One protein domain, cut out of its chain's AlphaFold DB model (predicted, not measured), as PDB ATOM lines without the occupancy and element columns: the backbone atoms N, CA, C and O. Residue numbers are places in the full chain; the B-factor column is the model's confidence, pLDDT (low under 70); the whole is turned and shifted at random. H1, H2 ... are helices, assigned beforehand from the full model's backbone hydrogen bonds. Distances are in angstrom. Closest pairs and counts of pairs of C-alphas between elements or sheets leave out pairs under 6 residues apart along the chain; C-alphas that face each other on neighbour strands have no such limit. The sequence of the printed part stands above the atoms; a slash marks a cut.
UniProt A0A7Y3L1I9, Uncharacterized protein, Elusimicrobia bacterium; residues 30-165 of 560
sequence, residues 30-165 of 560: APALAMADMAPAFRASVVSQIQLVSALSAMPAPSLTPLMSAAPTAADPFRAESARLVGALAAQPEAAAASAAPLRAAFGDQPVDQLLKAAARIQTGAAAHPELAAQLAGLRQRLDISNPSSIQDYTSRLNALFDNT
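What this domain is: This is residues 30 to 165 of the 560 residues of an uncharacterized protein of Elusimicrobia bacterium (UniProt A0A7Y3L1I9). Here H4 forms the core, with H2, H7 and H8 packed round it, while H1 and H9 lie side by side at one end. H3 packs on H4, and H5 and H6 pack on H7. The 136 printed residues include nine named helices, H1 to H9 in chain order, and no named strand: all helix. The whole is compact, with a radius of gyration of the C-alphas of 13.8 A and spans of 42 by 29 by 27 A.

Where its parts are: Find C-alpha 30 at (37.018, -37.451, 3.308), where H1, residues 30 to 38, begins. Next come H2, residues 40 to 57, 25.5 A; H3, 65 to 68; H4, 79 to 91, 17.7 A; H5, 93 to 98; H6, 100 to 107; H7, 109 to 126, 25.8 A; and H8, 130 to 142, 18.7 A. H9, 148 to 165, 25.5 A, ends at C-alpha 165, (23.503, -51.535, 11.851).

How they stand to each other: Start at the hub, H4 and H7, touching five helices each. Residues 86 to 91 of H4 touch residues 115 to 123 of H7, closest at the C-alphas of Ala 90 and Ala 119, 4.3 A, at a steep tilt of 62 degrees. H2 touches H4, closest C-alphas Val 46 and Ser 82, 4.8 A. H8 touches H4, closest C-alphas Ala 91 and Leu 136, 5.3 A. Residues 151 to 158 of H9 touch H1 at a shallow tilt of 19 degrees, the same way, closest C-alphas Ala 32 and Thr 155, 5.2 A. H2 and H9 are apart. Every O i to N i+4 pair is within hydrogen-bond range in H2 and H4 to H9; H1 has 2 of 5, with 5 of 6 O i to N i+3 pairs, and H3 is too short for an O i to N i+4 pair.

The domain as a whole: The farthest C-alphas, Ala 128 and Asp 163, are 42.4 A apart. The printed part has no cut, no link is long, and no printed residue is under 70 in pLDDT.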
ATOM      1  N   ALA A  30      36.772 -36.170   3.959       78.50
ATOM      2  CA  ALA A  30      37.018 -37.451   3.308       78.50
ATOM      3  C   ALA A  30      36.720 -38.683   4.189       78.50
ATOM      4  O   ALA A  30      36.026 -39.565   3.690       78.50
ATOM      5  N   PRO A  31      37.118 -38.757   5.480       74.06
ATOM      6  CA  PRO A  31      36.794 -39.913   6.322       74.06
ATOM      7  C   PRO A  31      35.287 -40.097   6.547       74.06
ATOM      8  O   PRO A  31      34.795 -41.219   6.552       74.06
ATOM      9  N   ALA A  32      34.540 -38.999   6.684       75.94
ATOM     10  CA  ALA A  32      33.089 -39.033   6.838       75.94
ATOM     11  C   ALA A  32      32.366 -39.291   5.503       75.94
ATOM     12  O   ALA A  32      31.319 -39.933   5.480       75.94
ATOM     13  N   LEU A  33      32.920 -38.807   4.387       87.31
ATOM     14  CA  LEU A  33      32.352 -38.991   3.049       87.31
ATOM     15  C   LEU A  33      32.600 -40.391   2.487       87.31
ATOM     16  O   LEU A  33      31.736 -40.892   1.778       87.31
ATOM     17  N   ALA A  34      33.694 -41.056   2.867       83.62
ATOM     18  CA  ALA A  34      33.935 -42.460   2.524       83.62
ATOM     19  C   ALA A  34      32.805 -43.385   3.017       83.62
ATOM     20  O   ALA A  34      32.503 -44.398   2.391       83.62
ATOM     21  N   MET A  35      32.104 -43.004   4.094       87.12
ATOM     22  CA  MET A  35      30.929 -43.735   4.577       87.12
ATOM     23  C   MET A  35      29.778 -43.746   3.559       87.12
ATOM     24  O   MET A  35      28.984 -44.681   3.548       87.12
ATOM     25  N   ALA A  36      29.671 -42.741   2.684       84.12
ATOM     26  CA  ALA A  36      28.652 -42.720   1.634       84.12
ATOM     27  C   ALA A  36      28.864 -43.831   0.591       84.12
ATOM     28  O   ALA A  36      27.884 -44.319   0.029       84.12
ATOM     29  N   ASP A  37      30.115 -44.249   0.382       78.94
ATOM     30  CA  ASP A  37      30.468 -45.362  -0.504       78.94
ATOM     31  C   ASP A  37      30.291 -46.717   0.194       78.94
ATOM     32  O   ASP A  37      29.901 -47.698  -0.432       78.94
ATOM     33  N   MET A  38      30.547 -46.778   1.505       78.25
ATOM     34  CA  MET A  38      30.444 -48.012   2.296       78.25
ATOM     35  C   MET A  38      29.012 -48.337   2.753       78.25
ATOM     36  O   MET A  38      28.700 -49.499   3.014       78.25
ATOM     37  N   ALA A  39      28.147 -47.326   2.875       85.94
ATOM     38  CA  ALA A  39      26.790 -47.451   3.395       85.94
ATOM     39  C   ALA A  39      25.773 -46.708   2.501       85.94
ATOM     40  O   ALA A  39      25.442 -45.544   2.755       85.94
ATOM     41  N   PRO A  40      25.174 -47.378   1.498       85.44
ATOM     42  CA  PRO A  40      24.160 -46.778   0.624       85.44
ATOM     43  C   PRO A  40      22.959 -46.198   1.379       85.44
ATOM     44  O   PRO A  40      22.403 -45.179   0.974       85.44
ATOM     45  N   ALA A  41      22.582 -46.805   2.511       83.06
ATOM     46  CA  ALA A  41      21.535 -46.288   3.391       83.06
ATOM     47  C   ALA A  41      21.905 -44.922   3.998       83.06
ATOM     48  O   ALA A  41      21.058 -44.032   4.062       83.06
ATOM     49  N   PHE A  42      23.173 -44.717   4.371       93.69
ATOM     50  CA  PHE A  42      23.674 -43.412   4.805       93.69
ATOM     51  C   PHE A  42      23.634 -42.405   3.652       93.69
ATOM     52  O   PHE A  42      23.083 -41.318   3.816       93.69
ATOM     53  N   ARG A  43      24.114 -42.782   2.459       94.25
ATOM     54  CA  ARG A  43      24.052 -41.927   1.260       94.25
ATOM     55  C   ARG A  43      22.619 -41.491   0.937       94.25
ATOM     56  O   ARG A  43      22.368 -40.303   0.738       94.25
ATOM     57  N   ALA A  44      21.673 -42.428   0.931       89.38
ATOM     58  CA  ALA A  44      20.256 -42.149   0.700       89.38
ATOM     59  C   ALA A  44      19.667 -41.236   1.788       89.38
ATOM     60  O   ALA A  44      18.942 -40.287   1.476       89.38
ATOM     61  N   SER A  45      20.023 -41.474   3.053       93.69
ATOM     62  CA  SER A  45      19.614 -40.639   4.182       93.69
ATOM     63  C   SER A  45      20.142 -39.205   4.043       93.69
ATOM     64  O   SER A  45      19.367 -38.257   4.164       93.69
ATOM     65  N   VAL A  46      21.416 -39.012   3.676       97.38
ATOM     66  CA  VAL A  46      21.999 -37.684   3.407       97.38
ATOM     67  C   VAL A  46      21.271 -36.976   2.265       97.38
ATOM     68  O   VAL A  46      20.878 -35.821   2.429       97.38
ATOM     69  N   VAL A  47      21.019 -37.650   1.138       95.94
ATOM     70  CA  VAL A  47      20.278 -37.060   0.006       95.94
ATOM     71  C   VAL A  47      18.858 -36.654   0.419       95.94
ATOM     72  O   VAL A  47      18.405 -35.567   0.065       95.94
ATOM     73  N   SER A  48      18.178 -37.470   1.226       93.56
ATOM     74  CA  SER A  48      16.863 -37.136   1.789       93.56
ATOM     75  C   SER A  48      16.919 -35.887   2.680       93.56
ATOM     76  O   SER A  48      16.092 -34.982   2.548       93.56
ATOM     77  N   GLN A  49      17.944 -35.760   3.532       97.44
ATOM     78  CA  GLN A  49      18.138 -34.557   4.351       97.44
ATOM     79  C   GLN A  49      18.493 -33.320   3.506       97.44
ATOM     80  O   GLN A  49      18.054 -32.215   3.833       97.44
ATOM     81  N   ILE A  50      19.226 -33.479   2.397       97.56
ATOM     82  CA  ILE A  50      19.489 -32.401   1.429       97.56
ATOM     83  C   ILE A  50      18.181 -31.911   0.791       97.56
ATOM     84  O   ILE A  50      17.937 -30.706   0.695       97.56
ATOM     85  N   GLN A  51      17.308 -32.829   0.379       91.62
ATOM     86  CA  GLN A  51      15.999 -32.473  -0.173       91.62
ATOM     87  C   GLN A  51      15.137 -31.755   0.871       91.62
ATOM     88  O   GLN A  51      14.515 -30.736   0.559       91.62
ATOM     89  N   LEU A  52      15.162 -32.226   2.122       94.12
ATOM     90  CA  LEU A  52      14.475 -31.581   3.237       94.12
ATOM     91  C   LEU A  52      14.983 -30.151   3.460       94.12
ATOM     92  O   LEU A  52      14.173 -29.226   3.481       94.12
ATOM     93  N   VAL A  53      16.299 -29.932   3.582       96.44
ATOM     94  CA  VAL A  53      16.841 -28.576   3.795       96.44
ATOM     95  C   VAL A  53      16.548 -27.659   2.607       96.44
ATOM     96  O   VAL A  53      16.252 -26.480   2.797       96.44
ATOM     97  N   SER A  54      16.538 -28.200   1.383       93.25
ATOM     98  CA  SER A  54      16.141 -27.457   0.188       93.25
ATOM     99  C   SER A  54      14.685 -26.992   0.268       93.25
ATOM    100  O   SER A  54      14.418 -25.804   0.063       93.25
ATOM    101  N   ALA A  55      13.764 -27.877   0.658       88.69
ATOM    102  CA  ALA A  55      12.353 -27.544   0.850       88.69
ATOM    103  C   ALA A  55      12.146 -26.516   1.977       88.69
ATOM    104  O   ALA A  55      11.432 -25.532   1.784       88.69
ATOM    105  N   LEU A  56      12.816 -26.691   3.121       92.69
ATOM    106  CA  LEU A  56      12.748 -25.760   4.254       92.69
ATOM    107  C   LEU A  56      13.280 -24.369   3.877       92.69
ATOM    108  O   LEU A  56      12.667 -23.364   4.224       92.69
ATOM    109  N   SER A  57      14.376 -24.304   3.110       95.31
ATOM    110  CA  SER A  57      14.973 -23.039   2.645       95.31
ATOM    111  C   SER A  57      14.079 -22.234   1.697       95.31
ATOM    112  O   SER A  57      14.333 -21.052   1.476       95.31
ATOM    113  N   ALA A  58      13.078 -22.876   1.088       90.62
ATOM    114  CA  ALA A  58      12.147 -22.243   0.160       90.62
ATOM    115  C   ALA A  58      10.882 -21.703   0.851       90.62
ATOM    116  O   ALA A  58      10.064 -21.057   0.199       90.62
ATOM    117  N   MET A  59      10.700 -21.970   2.150       92.62
ATOM    118  CA  MET A  59       9.545 -21.484   2.900       92.62
ATOM    119  C   MET A  59       9.659 -19.977   3.191       92.62
ATOM    120  O   MET A  59      10.767 -19.487   3.405       92.62
ATOM    121  N   PRO A  60       8.535 -19.237   3.278       89.81
ATOM    122  CA  PRO A  60       8.548 -17.815   3.638       89.81
ATOM    123  C   PRO A  60       9.155 -17.530   5.020       89.81
ATOM    124  O   PRO A  60       9.723 -16.467   5.234       89.81
ATOM    125  N   ALA A  61       9.037 -18.488   5.944       90.56
ATOM    126  CA  ALA A  61       9.674 -18.478   7.256       90.56
ATOM    127  C   ALA A  61      10.419 -19.813   7.449       90.56
ATOM    128  O   ALA A  61       9.830 -20.774   7.955       90.56
ATOM    129  N   PRO A  62      11.677 -19.926   6.980       91.38
ATOM    130  CA  PRO A  62      12.443 -21.161   7.082       91.38
ATOM    131  C   PRO A  62      12.670 -21.560   8.542       91.38
ATOM    132  O   PRO A  62      13.006 -20.723   9.378       91.38
ATOM    133  N   SER A  63      12.546 -22.852   8.835       94.56
ATOM    134  CA  SER A  63      12.859 -23.423  10.145       94.56
ATOM    135  C   SER A  63      13.662 -24.705   9.974       94.56
ATOM    136  O   SER A  63      13.260 -25.605   9.241       94.56
ATOM    137  N   LEU A  64      14.801 -24.794  10.658       96.12
ATOM    138  CA  LEU A  64      15.703 -25.947  10.663       96.12
ATOM    139  C   LEU A  64      15.448 -26.887  11.845       96.12
ATOM    140  O   LEU A  64      16.164 -27.878  12.002       96.12
ATOM    141  N   THR A  65      14.404 -26.634  12.644       94.75
ATOM    142  CA  THR A  65      13.974 -27.531  13.725       94.75
ATOM    143  C   THR A  65      13.877 -28.996  13.279       94.75
ATOM    144  O   THR A  65      14.386 -29.834  14.018       94.75
ATOM    145  N   PRO A  66      13.344 -29.347  12.084       94.62
ATOM    146  CA  PRO A  66      13.299 -30.741  11.631       94.62
ATOM    147  C   PRO A  66      14.672 -31.422  11.500       94.62
ATOM    148  O   PRO A  66      14.777 -32.619  11.748       94.62
ATOM    149  N   LEU A  67      15.728 -30.676  11.149       91.75
ATOM    150  CA  LEU A  67      17.102 -31.198  11.134       91.75
ATOM    151  C   LEU A  67      17.655 -31.327  12.558       91.75
ATOM    152  O   LEU A  67      18.389 -32.262  12.869       91.75
ATOM    153  N   MET A  68      17.286 -30.406  13.450       92.38
ATOM    154  CA  MET A  68      17.731 -30.418  14.844       92.38
ATOM    155  C   MET A  68      17.045 -31.499  15.696       92.38
ATOM    156  O   MET A  68      17.630 -31.951  16.684       92.38
ATOM    157  N   SER A  69      15.833 -31.914  15.341       92.38
ATOM    158  CA  SER A  69      15.064 -32.947  16.046       92.38
ATOM    159  C   SER A  69      15.081 -34.310  15.350       92.38
ATOM    160  O   SER A  69      14.394 -35.228  15.796       92.38
ATOM    161  N   ALA A  70      15.858 -34.460  14.273       93.00
ATOM    162  CA  ALA A  70      15.983 -35.716  13.550       93.00
ATOM    163  C   ALA A  70      16.480 -36.836  14.479       93.00
ATOM    164  O   ALA A  70      17.589 -36.782  15.011       93.00
ATOM    165  N   ALA A  71      15.644 -37.856  14.648       91.62
ATOM    166  CA  ALA A  71      15.949 -39.065  15.399       91.62
ATOM    167  C   ALA A  71      16.118 -40.248  14.431       91.62
ATOM    168  O   ALA A  71      15.460 -40.262  13.383       91.62
ATOM    169  N   PRO A  72      16.972 -41.233  14.759       89.25
ATOM    170  CA  PRO A  72      17.054 -42.463  13.981       89.25
ATOM    171  C   PRO A  72      15.706 -43.191  14.011       89.25
ATOM    172  O   PRO A  72      14.974 -43.139  15.001       89.25
ATOM    173  N   THR A  73      15.370 -43.876  12.924       89.12
ATOM    174  CA  THR A  73      14.206 -44.770  12.860       89.12
ATOM    175  C   THR A  73      14.662 -46.164  12.449       89.12
ATOM    176  O   THR A  73      15.765 -46.326  11.936       89.12
ATOM    177  N   ALA A  74      13.811 -47.179  12.627       75.19
ATOM    178  CA  ALA A  74      14.121 -48.530  12.150       75.19
ATOM    179  C   ALA A  74      14.387 -48.569  10.629       75.19
ATOM    180  O   ALA A  74      15.246 -49.309  10.170       75.19
ATOM    181  N   ALA A  75      13.680 -47.736   9.855       77.88
ATOM    182  CA  ALA A  75      13.834 -47.653   8.401       77.88
ATOM    183  C   ALA A  75      14.988 -46.739   7.944       77.88
ATOM    184  O   ALA A  75      15.428 -46.840   6.802       77.88
ATOM    185  N   ASP A  76      15.459 -45.834   8.805       87.81
ATOM    186  CA  ASP A  76      16.586 -44.939   8.540       87.81
ATOM    187  C   ASP A  76      17.401 -44.743   9.832       87.81
ATOM    188  O   ASP A  76      17.220 -43.748  10.554       87.81
ATOM    189  N   PRO A  77      18.294 -45.693  10.157       91.00
ATOM    190  CA  PRO A  77      19.128 -45.596  11.351       91.00
ATOM    191  C   PRO A  77      20.124 -44.433  11.256       91.00
ATOM    192  O   PRO A  77      20.555 -43.907  12.281       91.00
ATOM    193  N   PHE A  78      20.447 -43.983  10.040       94.88
ATOM    194  CA  PHE A  78      21.394 -42.904   9.766       94.88
ATOM    195  C   PHE A  78      20.794 -41.502   9.884       94.88
ATOM    196  O   PHE A  78      21.543 -40.525   9.949       94.88
ATOM    197  N   ARG A  79      19.466 -41.383   9.980       94.69
ATOM    198  CA  ARG A  79      18.732 -40.113   9.907       94.69
ATOM    199  C   ARG A  79      19.311 -38.985  10.760       94.69
ATOM    200  O   ARG A  79      19.430 -37.859  10.280       94.69
ATOM    201  N   ALA A  80      19.672 -39.270  12.011       95.88
ATOM    202  CA  ALA A  80      20.203 -38.262  12.929       95.88
ATOM    203  C   ALA A  80      21.602 -37.762  12.523       95.88
ATOM    204  O   ALA A  80      21.863 -36.558  12.559       95.88
ATOM    205  N   GLU A  81      22.492 -38.662  12.100       96.50
ATOM    206  CA  GLU A  81      23.850 -38.301  11.673       96.50
ATOM    207  C   GLU A  81      23.854 -37.629  10.297       96.50
ATOM    208  O   GLU A  81      24.602 -36.673  10.082       96.50
ATOM    209  N   SER A  82      22.975 -38.061   9.391       97.38
ATOM    210  CA  SER A  82      22.739 -37.403   8.102       97.38
ATOM    211  C   SER A  82      22.222 -35.977   8.293       97.38
ATOM    212  O   SER A  82      22.727 -35.041   7.673       97.38
ATOM    213  N   ALA A  83      21.249 -35.779   9.192       96.88
ATOM    214  CA  ALA A  83      20.695 -34.458   9.483       96.88
ATOM    215  C   ALA A  83      21.731 -33.539  10.141       96.88
ATOM    216  O   ALA A  83      21.759 -32.340   9.861       96.88
ATOM    217  N   ARG A  84      22.624 -34.100  10.968       96.88
ATOM    218  CA  ARG A  84      23.746 -33.367  11.561       96.88
ATOM    219  C   ARG A  84      24.737 -32.887  10.501       96.88
ATOM    220  O   ARG A  84      25.077 -31.708  10.514       96.88
ATOM    221  N   LEU A  85      25.151 -33.750   9.569       97.12
ATOM    222  CA  LEU A  85      26.050 -33.375   8.469       97.12
ATOM    223  C   LEU A  85      25.426 -32.330   7.547       97.12
ATOM    224  O   LEU A  85      26.028 -31.287   7.301       97.12
ATOM    225  N   VAL A  86      24.203 -32.573   7.071       97.62
ATOM    226  CA  VAL A  86      23.511 -31.639   6.172       97.62
ATOM    227  C   VAL A  86      23.230 -30.310   6.865       97.62
ATOM    228  O   VAL A  86      23.442 -29.254   6.271       97.62
ATOM    229  N   GLY A  87      22.814 -30.337   8.132       97.25
ATOM    230  CA  GLY A  87      22.616 -29.133   8.932       97.25
ATOM    231  C   GLY A  87      23.909 -28.338   9.126       97.25
ATOM    232  O   GLY A  87      23.896 -27.118   8.982       97.25
ATOM    233  N   ALA A  88      25.033 -29.012   9.382       96.62
ATOM    234  CA  ALA A  88      26.338 -28.370   9.508       96.62
ATOM    235  C   ALA A  88      26.819 -27.747   8.191       96.62
ATOM    236  O   ALA A  88      27.305 -26.617   8.207       96.62
ATOM    237  N   LEU A  89      26.631 -28.443   7.063       96.31
ATOM    238  CA  LEU A  89      26.952 -27.943   5.723       96.31
ATOM    239  C   LEU A  89      26.082 -26.735   5.350       96.31
ATOM    240  O   LEU A  89      26.593 -25.740   4.844       96.31
ATOM    241  N   ALA A  90      24.783 -26.784   5.656       96.50
ATOM    242  CA  ALA A  90      23.880 -25.654   5.457       96.50
ATOM    243  C   ALA A  90      24.248 -24.457   6.346       96.50
ATOM    244  O   ALA A  90      24.117 -23.309   5.925       96.50
ATOM    245  N   ALA A  91      24.742 -24.721   7.558       96.19
ATOM    246  CA  ALA A  91      25.175 -23.684   8.477       96.19
ATOM    247  C   ALA A  91      26.564 -23.117   8.158       96.19
ATOM    248  O   ALA A  91      26.879 -22.031   8.634       96.19
ATOM    249  N   GLN A  92      27.395 -23.799   7.369       95.00
ATOM    250  CA  GLN A  92      28.767 -23.393   7.031       95.00
ATOM    251  C   GLN A  92      28.949 -23.358   5.501       95.00
ATOM    252  O   GLN A  92      29.684 -24.180   4.950       95.00
ATOM    253  N   PRO A  93      28.283 -22.422   4.793       93.88
ATOM    254  CA  PRO A  93      28.234 -22.417   3.327       93.88
ATOM    255  C   PRO A  93      29.614 -22.303   2.666       93.88
ATOM    256  O   PRO A  93      29.827 -22.888   1.608       93.88
ATOM    257  N   GLU A  94      30.564 -21.604   3.290       92.62
ATOM    258  CA  GLU A  94      31.943 -21.493   2.796       92.62
ATOM    259  C   GLU A  94      32.675 -22.841   2.851       92.62
ATOM    260  O   GLU A  94      33.262 -23.267   1.857       92.62
ATOM    261  N   ALA A  95      32.562 -23.569   3.969       89.06
ATOM    262  CA  ALA A  95      33.140 -24.906   4.115       89.06
ATOM    263  C   ALA A  95      32.475 -25.925   3.172       89.06
ATOM    264  O   ALA A  95      33.155 -26.771   2.585       89.06
ATOM    265  N   ALA A  96      31.154 -25.818   2.975       91.62
ATOM    266  CA  ALA A  96      30.413 -26.643   2.025       91.62
ATOM    267  C   ALA A  96      30.845 -26.376   0.573       91.62
ATOM    268  O   ALA A  96      31.064 -27.320  -0.184       91.62
ATOM    269  N   ALA A  97      31.021 -25.106   0.191       93.12
ATOM    270  CA  ALA A  97      31.494 -24.724  -1.138       93.12
ATOM    271  C   ALA A  97      32.933 -25.198  -1.389       93.12
ATOM    272  O   ALA A  97      33.221 -25.760  -2.446       93.12
ATOM    273  N   ALA A  98      33.817 -25.043  -0.404       91.50
ATOM    274  CA  ALA A  98      35.192 -25.517  -0.494       91.50
ATOM    275  C   ALA A  98      35.286 -27.057  -0.556       91.50
ATOM    276  O   ALA A  98      36.202 -27.600  -1.167       91.50
ATOM    277  N   SER A  99      34.288 -27.763  -0.015       91.25
ATOM    278  CA  SER A  99      34.165 -29.226  -0.083       91.25
ATOM    279  C   SER A  99      33.296 -29.719  -1.250       91.25
ATOM    280  O   SER A  99      32.933 -30.893  -1.291       91.25
ATOM    281  N   ALA A 100      32.936 -28.868  -2.218       93.44
ATOM    282  CA  ALA A 100      31.959 -29.228  -3.250       93.44
ATOM    283  C   ALA A 100      32.394 -30.417  -4.122       93.44
ATOM    284  O   ALA A 100      31.563 -31.256  -4.457       93.44
ATOM    285  N   ALA A 101      33.677 -30.519  -4.482       92.19
ATOM    286  CA  ALA A 101      34.181 -31.630  -5.293       92.19
ATOM    287  C   ALA A 101      34.020 -33.003  -4.600       92.19
ATOM    288  O   ALA A 101      33.362 -33.871  -5.178       92.19
ATOM    289  N   PRO A 102      34.522 -33.221  -3.367       91.38
ATOM    290  CA  PRO A 102      34.314 -34.495  -2.679       91.38
ATOM    291  C   PRO A 102      32.843 -34.740  -2.309       91.38
ATOM    292  O   PRO A 102      32.390 -35.882  -2.349       91.38
ATOM    293  N   LEU A 103      32.057 -33.693  -2.028       93.88
ATOM    294  CA  LEU A 103      30.611 -33.840  -1.828       93.88
ATOM    295  C   LEU A 103      29.901 -34.338  -3.096       93.88
ATOM    296  O   LEU A 103      29.000 -35.168  -2.997       93.88
ATOM    297  N   ARG A 104      30.292 -33.857  -4.285       94.56
ATOM    298  CA  ARG A 104      29.708 -34.291  -5.568       94.56
ATOM    299  C   ARG A 104      30.063 -35.732  -5.889       94.56
ATOM    300  O   ARG A 104      29.190 -36.470  -6.333       94.56
ATOM    301  N   ALA A 105      31.294 -36.144  -5.599       88.00
ATOM    302  CA  ALA A 105      31.694 -37.542  -5.719       88.00
ATOM    303  C   ALA A 105      30.815 -38.453  -4.838       88.00
ATOM    304  O   ALA A 105      30.286 -39.448  -5.326       88.00
ATOM    305  N   ALA A 106      30.575 -38.063  -3.581       90.06
ATOM    306  CA  ALA A 106      29.797 -38.858  -2.631       90.06
ATOM    307  C   ALA A 106      28.275 -38.839  -2.895       90.06
ATOM    308  O   ALA A 106      27.591 -39.857  -2.779       90.06
ATOM    309  N   PHE A 107      27.699 -37.685  -3.244       93.88
ATOM    310  CA  PHE A 107      26.240 -37.489  -3.247       93.88
ATOM    311  C   PHE A 107      25.644 -37.153  -4.619       93.88
ATOM    312  O   PHE A 107      24.425 -37.185  -4.767       93.88
ATOM    313  N   GLY A 108      26.473 -36.908  -5.633       91.38
ATOM    314  CA  GLY A 108      26.059 -36.494  -6.973       91.38
ATOM    315  C   GLY A 108      25.901 -34.977  -7.125       91.38
ATOM    316  O   GLY A 108      25.729 -34.240  -6.152       91.38
ATOM    317  N   ASP A 109      25.930 -34.510  -8.374       94.19
ATOM    318  CA  ASP A 109      25.919 -33.078  -8.703       94.19
ATOM    319  C   ASP A 109      24.636 -32.373  -8.260       94.19
ATOM    320  O   ASP A 109      24.681 -31.345  -7.582       94.19
ATOM    321  N   GLN A 110      23.479 -32.950  -8.599       94.00
ATOM    322  CA  GLN A 110      22.185 -32.330  -8.320       94.00
ATOM    323  C   GLN A 110      21.938 -32.126  -6.809       94.00
ATOM    324  O   GLN A 110      21.554 -31.011  -6.439       94.00
ATOM    325  N   PRO A 111      22.144 -33.119  -5.916       95.19
ATOM    326  CA  PRO A 111      21.993 -32.899  -4.478       95.19
ATOM    327  C   PRO A 111      22.940 -31.827  -3.928       95.19
ATOM    328  O   PRO A 111      22.516 -30.973  -3.151       95.19
ATOM    329  N   VAL A 112      24.203 -31.797  -4.361       97.25
ATOM    330  CA  VAL A 112      25.154 -30.783  -3.874       97.25
ATOM    331  C   VAL A 112      24.760 -29.383  -4.331       97.25
ATOM    332  O   VAL A 112      24.780 -28.447  -3.533       97.25
ATOM    333  N   ASP A 113      24.307 -29.225  -5.572       95.56
ATOM    334  CA  ASP A 113      23.809 -27.939  -6.055       95.56
ATOM    335  C   ASP A 113      22.554 -27.482  -5.290       95.56
ATOM    336  O   ASP A 113      22.394 -26.290  -5.010       95.56
ATOM    337  N   GLN A 114      21.666 -28.412  -4.920       96.19
ATOM    338  CA  GLN A 114      20.511 -28.122  -4.062       96.19
ATOM    339  C   GLN A 114      20.944 -27.674  -2.665       96.19
ATOM    340  O   GLN A 114      20.405 -26.688  -2.158       96.19
ATOM    341  N   LEU A 115      21.922 -28.357  -2.069       97.94
ATOM    342  CA  LEU A 115      22.475 -28.031  -0.759       97.94
ATOM    343  C   LEU A 115      23.111 -26.639  -0.747       97.94
ATOM    344  O   LEU A 115      22.772 -25.828   0.110       97.94
ATOM    345  N   LEU A 116      23.984 -26.332  -1.711       97.62
ATOM    346  CA  LEU A 116      24.666 -25.036  -1.787       97.62
ATOM    347  C   LEU A 116      23.668 -23.885  -1.983       97.62
ATOM    348  O   LEU A 116      23.769 -22.851  -1.320       97.62
ATOM    349  N   LYS A 117      22.649 -24.078  -2.834       96.12
ATOM    350  CA  LYS A 117      21.560 -23.101  -3.008       96.12
ATOM    351  C   LYS A 117      20.741 -22.924  -1.729       96.12
ATOM    352  O   LYS A 117      20.403 -21.793  -1.384       96.12
ATOM    353  N   ALA A 118      20.416 -24.015  -1.036       95.56
ATOM    354  CA  ALA A 118      19.668 -23.972   0.217       95.56
ATOM    355  C   ALA A 118      20.457 -23.244   1.315       95.56
ATOM    356  O   ALA A 118      19.912 -22.350   1.960       95.56
ATOM    357  N   ALA A 119      21.744 -23.565   1.468       96.69
ATOM    358  CA  ALA A 119      22.649 -22.934   2.425       96.69
ATOM    359  C   ALA A 119      22.729 -21.415   2.209       96.69
ATOM    360  O   ALA A 119      22.569 -20.645   3.154       96.69
ATOM    361  N   ALA A 120      22.878 -20.973   0.953       94.88
ATOM    362  CA  ALA A 120      22.891 -19.553   0.612       94.88
ATOM    363  C   ALA A 120      21.578 -18.846   1.004       94.88
ATOM    364  O   ALA A 120      21.613 -17.807   1.662       94.88
ATOM    365  N   ARG A 121      20.417 -19.428   0.663       95.50
ATOM    366  CA  ARG A 121      19.101 -18.864   1.024       95.50
ATOM    367  C   ARG A 121      18.906 -18.769   2.532       95.50
ATOM    368  O   ARG A 121      18.444 -17.745   3.024       95.50
ATOM    369  N   ILE A 122      19.266 -19.826   3.255       95.56
ATOM    370  CA  ILE A 122      19.157 -19.893   4.713       95.56
ATOM    371  C   ILE A 122      20.042 -18.827   5.366       95.56
ATOM    372  O   ILE A 122      19.582 -18.125   6.265       95.56
ATOM    373  N   GLN A 123      21.271 -18.649   4.877       94.56
ATOM    374  CA  GLN A 123      22.189 -17.635   5.393       94.56
ATOM    375  C   GLN A 123      21.657 -16.211   5.167       94.56
ATOM    376  O   GLN A 123      21.753 -15.375   6.062       94.56
ATOM    377  N   THR A 124      21.047 -15.937   4.008       93.25
ATOM    378  CA  THR A 124      20.362 -14.658   3.756       93.25
ATOM    379  C   THR A 124      19.142 -14.480   4.664       93.25
ATOM    380  O   THR A 124      18.968 -13.416   5.254       93.25
ATOM    381  N   GLY A 125      18.318 -15.520   4.822       91.62
ATOM    382  CA  GLY A 125      17.126 -15.491   5.674       91.62
ATOM    383  C   GLY A 125      17.446 -15.269   7.155       91.62
ATOM    384  O   GLY A 125      16.698 -14.589   7.853       91.62
ATOM    385  N   ALA A 126      18.583 -15.767   7.640       93.88
ATOM    386  CA  ALA A 126      18.995 -15.619   9.034       93.88
ATOM    387  C   ALA A 126      19.196 -14.154   9.462       93.88
ATOM    388  O   ALA A 126      19.003 -13.835  10.633       93.88
ATOM    389  N   ALA A 127      19.518 -13.252   8.528       90.12
ATOM    390  CA  ALA A 127      19.606 -11.818   8.813       90.12
ATOM    391  C   ALA A 127      18.234 -11.190   9.127       90.12
ATOM    392  O   ALA A 127      18.159 -10.224   9.883       90.12
ATOM    393  N   ALA A 128      17.156 -11.742   8.562       90.69
ATOM    394  CA  ALA A 128      15.786 -11.268   8.753       90.69
ATOM    395  C   ALA A 128      15.026 -12.026   9.860       90.69
ATOM    396  O   ALA A 128      14.014 -11.534  10.354       90.69
ATOM    397  N   HIS A 129      15.509 -13.205  10.268       94.25
ATOM    398  CA  HIS A 129      14.836 -14.093  11.217       94.25
ATOM    399  C   HIS A 129      15.790 -14.530  12.347       94.25
ATOM    400  O   HIS A 129      16.524 -15.509  12.183       94.25
ATOM    401  N   PRO A 130      15.766 -13.863  13.521       94.06
ATOM    402  CA  PRO A 130      16.660 -14.177  14.642       94.06
ATOM    403  C   PRO A 130      16.583 -15.632  15.127       94.06
ATOM    404  O   PRO A 130      17.592 -16.210  15.521       94.06
ATOM    405  N   GLU A 131      15.403 -16.253  15.050       94.81
ATOM    406  CA  GLU A 131      15.213 -17.666  15.400       94.81
ATOM    407  C   GLU A 131      15.990 -18.602  14.464       94.81
ATOM    408  O   GLU A 131      16.616 -19.558  14.920       94.81
ATOM    409  N   LEU A 132      16.025 -18.297  13.163       94.69
ATOM    410  CA  LEU A 132      16.792 -19.057  12.176       94.69
ATOM    411  C   LEU A 132      18.303 -18.888  12.400       94.69
ATOM    412  O   LEU A 132      19.053 -19.859  12.303       94.69
ATOM    413  N   ALA A 133      18.753 -17.684  12.772       95.19
ATOM    414  CA  ALA A 133      20.145 -17.445  13.157       95.19
ATOM    415  C   ALA A 133      20.551 -18.270  14.393       95.19
ATOM    416  O   ALA A 133      21.624 -18.878  14.407       95.19
ATOM    417  N   ALA A 134      19.677 -18.357  15.401       95.62
ATOM    418  CA  ALA A 134      19.902 -19.191  16.580       95.62
ATOM    419  C   ALA A 134      19.955 -20.690  16.230       95.62
ATOM    420  O   ALA A 134      20.819 -21.414  16.727       95.62
ATOM    421  N   GLN A 135      19.090 -21.158  15.325       97.12
ATOM    422  CA  GLN A 135      19.117 -22.540  14.836       97.12
ATOM    423  C   GLN A 135      20.413 -22.862  14.077       97.12
ATOM    424  O   GLN A 135      21.002 -23.920  14.297       97.12
ATOM    425  N   LEU A 136      20.906 -21.946  13.236       96.12
ATOM    426  CA  LEU A 136      22.191 -22.108  12.544       96.12
ATOM    427  C   LEU A 136      23.361 -22.194  13.524       96.12
ATOM    428  O   LEU A 136      24.223 -23.059  13.370       96.12
ATOM    429  N   ALA A 137      23.373 -21.344  14.554       95.12
ATOM    430  CA  ALA A 137      24.373 -21.419  15.616       95.12
ATOM    431  C   ALA A 137      24.319 -22.774  16.344       95.12
ATOM    432  O   ALA A 137      25.357 -23.402  16.548       95.12
ATOM    433  N   GLY A 138      23.118 -23.272  16.653       95.12
ATOM    434  CA  GLY A 138      22.928 -24.589  17.262       95.12
ATOM    435  C   GLY A 138      23.395 -25.752  16.377       95.12
ATOM    436  O   GLY A 138      23.965 -26.719  16.880       95.12
ATOM    437  N   LEU A 139      23.202 -25.670  15.057       94.62
ATOM    438  CA  LEU A 139      23.710 -26.672  14.114       94.62
ATOM    439  C   LEU A 139      25.243 -26.655  14.025       94.62
ATOM    440  O   LEU A 139      25.847 -27.724  14.082       94.62
ATOM    441  N   ARG A 140      25.871 -25.469  13.983       93.75
ATOM    442  CA  ARG A 140      27.344 -25.332  14.027       93.75
ATOM    443  C   ARG A 140      27.936 -25.910  15.310       93.75
ATOM    444  O   ARG A 140      28.946 -26.594  15.260       93.75
ATOM    445  N   GLN A 141      27.284 -25.692  16.452       93.25
ATOM    446  CA  GLN A 141      27.731 -26.253  17.733       93.25
ATOM    447  C   GLN A 141      27.673 -27.787  17.772       93.25
ATOM    448  O   GLN A 141      28.447 -28.413  18.491       93.25
ATOM    449  N   ARG A 142      26.758 -28.407  17.019       94.00
ATOM    450  CA  ARG A 142      26.620 -29.871  16.958       94.00
ATOM    451  C   ARG A 142      27.652 -30.535  16.054       94.00
ATOM    452  O   ARG A 142      27.962 -31.707  16.271       94.00
ATOM    453  N   LEU A 143      28.116 -29.827  15.028       95.50
ATOM    454  CA  LEU A 143      29.173 -30.269  14.127       95.50
ATOM    455  C   LEU A 143      29.807 -29.054  13.440       95.50
ATOM    456  O   LEU A 143      29.187 -28.392  12.603       95.50
ATOM    457  N   ASP A 144      31.064 -28.801  13.780       94.38
ATOM    458  CA  ASP A 144      31.880 -27.745  13.192       94.38
ATOM    459  C   ASP A 144      32.790 -28.368  12.127       94.38
ATOM    460  O   ASP A 144      33.688 -29.145  12.437       94.38
ATOM    461  N   ILE A 145      32.541 -28.049  10.855       91.31
ATOM    462  CA  ILE A 145      33.248 -28.667   9.723       91.31
ATOM    463  C   ILE A 145      34.663 -28.097   9.591       91.31
ATOM    464  O   ILE A 145      35.555 -28.737   9.032       91.31
ATOM    465  N   SER A 146      34.886 -26.907  10.143       86.56
ATOM    466  CA  SER A 146      36.204 -26.288  10.186       86.56
ATOM    467  C   SER A 146      37.095 -26.856  11.295       86.56
ATOM    468  O   SER A 146      38.306 -26.656  11.251       86.56
ATOM    469  N   ASN A 147      36.530 -27.603  12.253       88.50
ATOM    470  CA  ASN A 147      37.254 -28.146  13.398       88.50
ATOM    471  C   ASN A 147      37.565 -29.653  13.238       88.50
ATOM    472  O   ASN A 147      36.644 -30.479  13.295       88.50
ATOM    473  N   PRO A 148      38.850 -30.053  13.144       85.38
ATOM    474  CA  PRO A 148      39.227 -31.451  12.973       85.38
ATOM    475  C   PRO A 148      38.724 -32.406  14.050       85.38
ATOM    476  O   PRO A 148      38.321 -33.522  13.721       85.38
ATOM    477  N   SER A 149      38.701 -31.990  15.319       86.94
ATOM    478  CA  SER A 149      38.219 -32.866  16.393       86.94
ATOM    479  C   SER A 149      36.718 -33.124  16.270       86.94
ATOM    480  O   SER A 149      36.266 -34.248  16.465       86.94
ATOM    481  N   SER A 150      35.947 -32.121  15.834       92.19
ATOM    482  CA  SER A 150      34.509 -32.270  15.589       92.19
ATOM    483  C   SER A 150      34.226 -33.260  14.451       92.19
ATOM    484  O   SER A 150      33.336 -34.108  14.573       92.19
ATOM    485  N   ILE A 151      35.021 -33.211  13.372       91.38
ATOM    486  CA  ILE A 151      34.939 -34.169  12.258       91.38
ATOM    487  C   ILE A 151      35.361 -35.579  12.690       91.38
ATOM    488  O   ILE A 151      34.716 -36.557  12.302       91.38
ATOM    489  N   GLN A 152      36.403 -35.709  13.512       87.69
ATOM    490  CA  GLN A 152      36.851 -37.000  14.035       87.69
ATOM    491  C   GLN A 152      35.796 -37.646  14.945       87.69
ATOM    492  O   GLN A 152      35.493 -38.834  14.794       87.69
ATOM    493  N   ASP A 153      35.180 -36.866  15.834       91.06
ATOM    494  CA  ASP A 153      34.087 -37.326  16.695       91.06
ATOM    495  C   ASP A 153      32.870 -37.754  15.869       91.06
ATOM    496  O   ASP A 153      32.249 -38.784  16.140       91.06
ATOM    497  N   TYR A 154      32.532 -36.983  14.833       94.44
ATOM    498  CA  TYR A 154      31.460 -37.331  13.904       94.44
ATOM    499  C   TYR A 154      31.744 -38.634  13.154       94.44
ATOM    500  O   TYR A 154      30.888 -39.516  13.119       94.44
ATOM    501  N   THR A 155      32.959 -38.796  12.634       90.56
ATOM    502  CA  THR A 155      33.388 -40.016  11.938       90.56
ATOM    503  C   THR A 155      33.329 -41.228  12.871       90.56
ATOM    504  O   THR A 155      32.838 -42.285  12.488       90.56
ATOM    505  N   SER A 156      33.742 -41.067  14.130       88.94
ATOM    506  CA  SER A 156      33.684 -42.135  15.136       88.94
ATOM    507  C   SER A 156      32.244 -42.569  15.433       88.94
ATOM    508  O   SER A 156      31.967 -43.764  15.528       88.94
ATOM    509  N   ARG A 157      31.302 -41.616  15.515       91.44
ATOM    510  CA  ARG A 157      29.867 -41.919  15.660       91.44
ATOM    511  C   ARG A 157      29.296 -42.632  14.438       91.44
ATOM    512  O   ARG A 157      28.541 -43.587  14.603       91.44
ATOM    513  N   LEU A 158      29.659 -42.190  13.232       92.00
ATOM    514  CA  LEU A 158      29.241 -42.843  11.991       92.00
ATOM    515  C   LEU A 158      29.739 -44.286  11.916       92.00
ATOM    516  O   LEU A 158      28.949 -45.173  11.608       92.00
ATOM    517  N   ASN A 159      31.006 -44.530  12.254       86.19
ATOM    518  CA  ASN A 159      31.573 -45.878  12.278       86.19
ATOM    519  C   ASN A 159      30.853 -46.770  13.296       86.19
ATOM    520  O   ASN A 159      30.435 -47.870  12.950       86.19
ATOM    521  N   ALA A 160      30.607 -46.273  14.512       85.00
ATOM    522  CA  ALA A 160      29.860 -47.023  15.521       85.00
ATOM    523  C   ALA A 160      28.426 -47.349  15.065       85.00
ATOM    524  O   ALA A 160      27.923 -48.446  15.302       85.00
ATOM    525  N   LEU A 161      27.755 -46.415  14.386       85.44
ATOM    526  CA  LEU A 161      26.419 -46.639  13.838       85.44
ATOM    527  C   LEU A 161      26.432 -47.655  12.689       85.44
ATOM    528  O   LEU A 161      25.553 -48.514  12.613       85.44
ATOM    529  N   PHE A 162      27.433 -47.584  11.816       84.94
ATOM    530  CA  PHE A 162      27.643 -48.556  10.751       84.94
ATOM    531  C   PHE A 162      27.878 -49.965  11.316       84.94
ATOM    532  O   PHE A 162      27.225 -50.920  10.899       84.94
ATOM    533  N   ASP A 163      28.716 -50.096  12.344       81.38
ATOM    534  CA  ASP A 163      28.944 -51.374  13.017       81.38
ATOM    535  C   ASP A 163      27.683 -51.904  13.712       81.38
ATOM    536  O   ASP A 163      27.366 -53.086  13.583       81.38
ATOM    537  N   ASN A 164      26.915 -51.039  14.380       72.75
ATOM    538  CA  ASN A 164      25.665 -51.423  15.037       72.75
ATOM    539  C   ASN A 164      24.586 -51.854  14.040       72.75
ATOM    540  O   ASN A 164      23.866 -52.816  14.294       72.75
ATOM    541  N   THR A 165      24.465 -51.167  12.903       74.12
ATOM    542  CA  THR A 165      23.503 -51.535  11.851       74.12
ATOM    543  C   THR A 165      23.889 -52.848  11.178       74.12
ATOM    544  O   THR A 165      23.022 -53.688  10.939       74.12
TER     545      THR A 165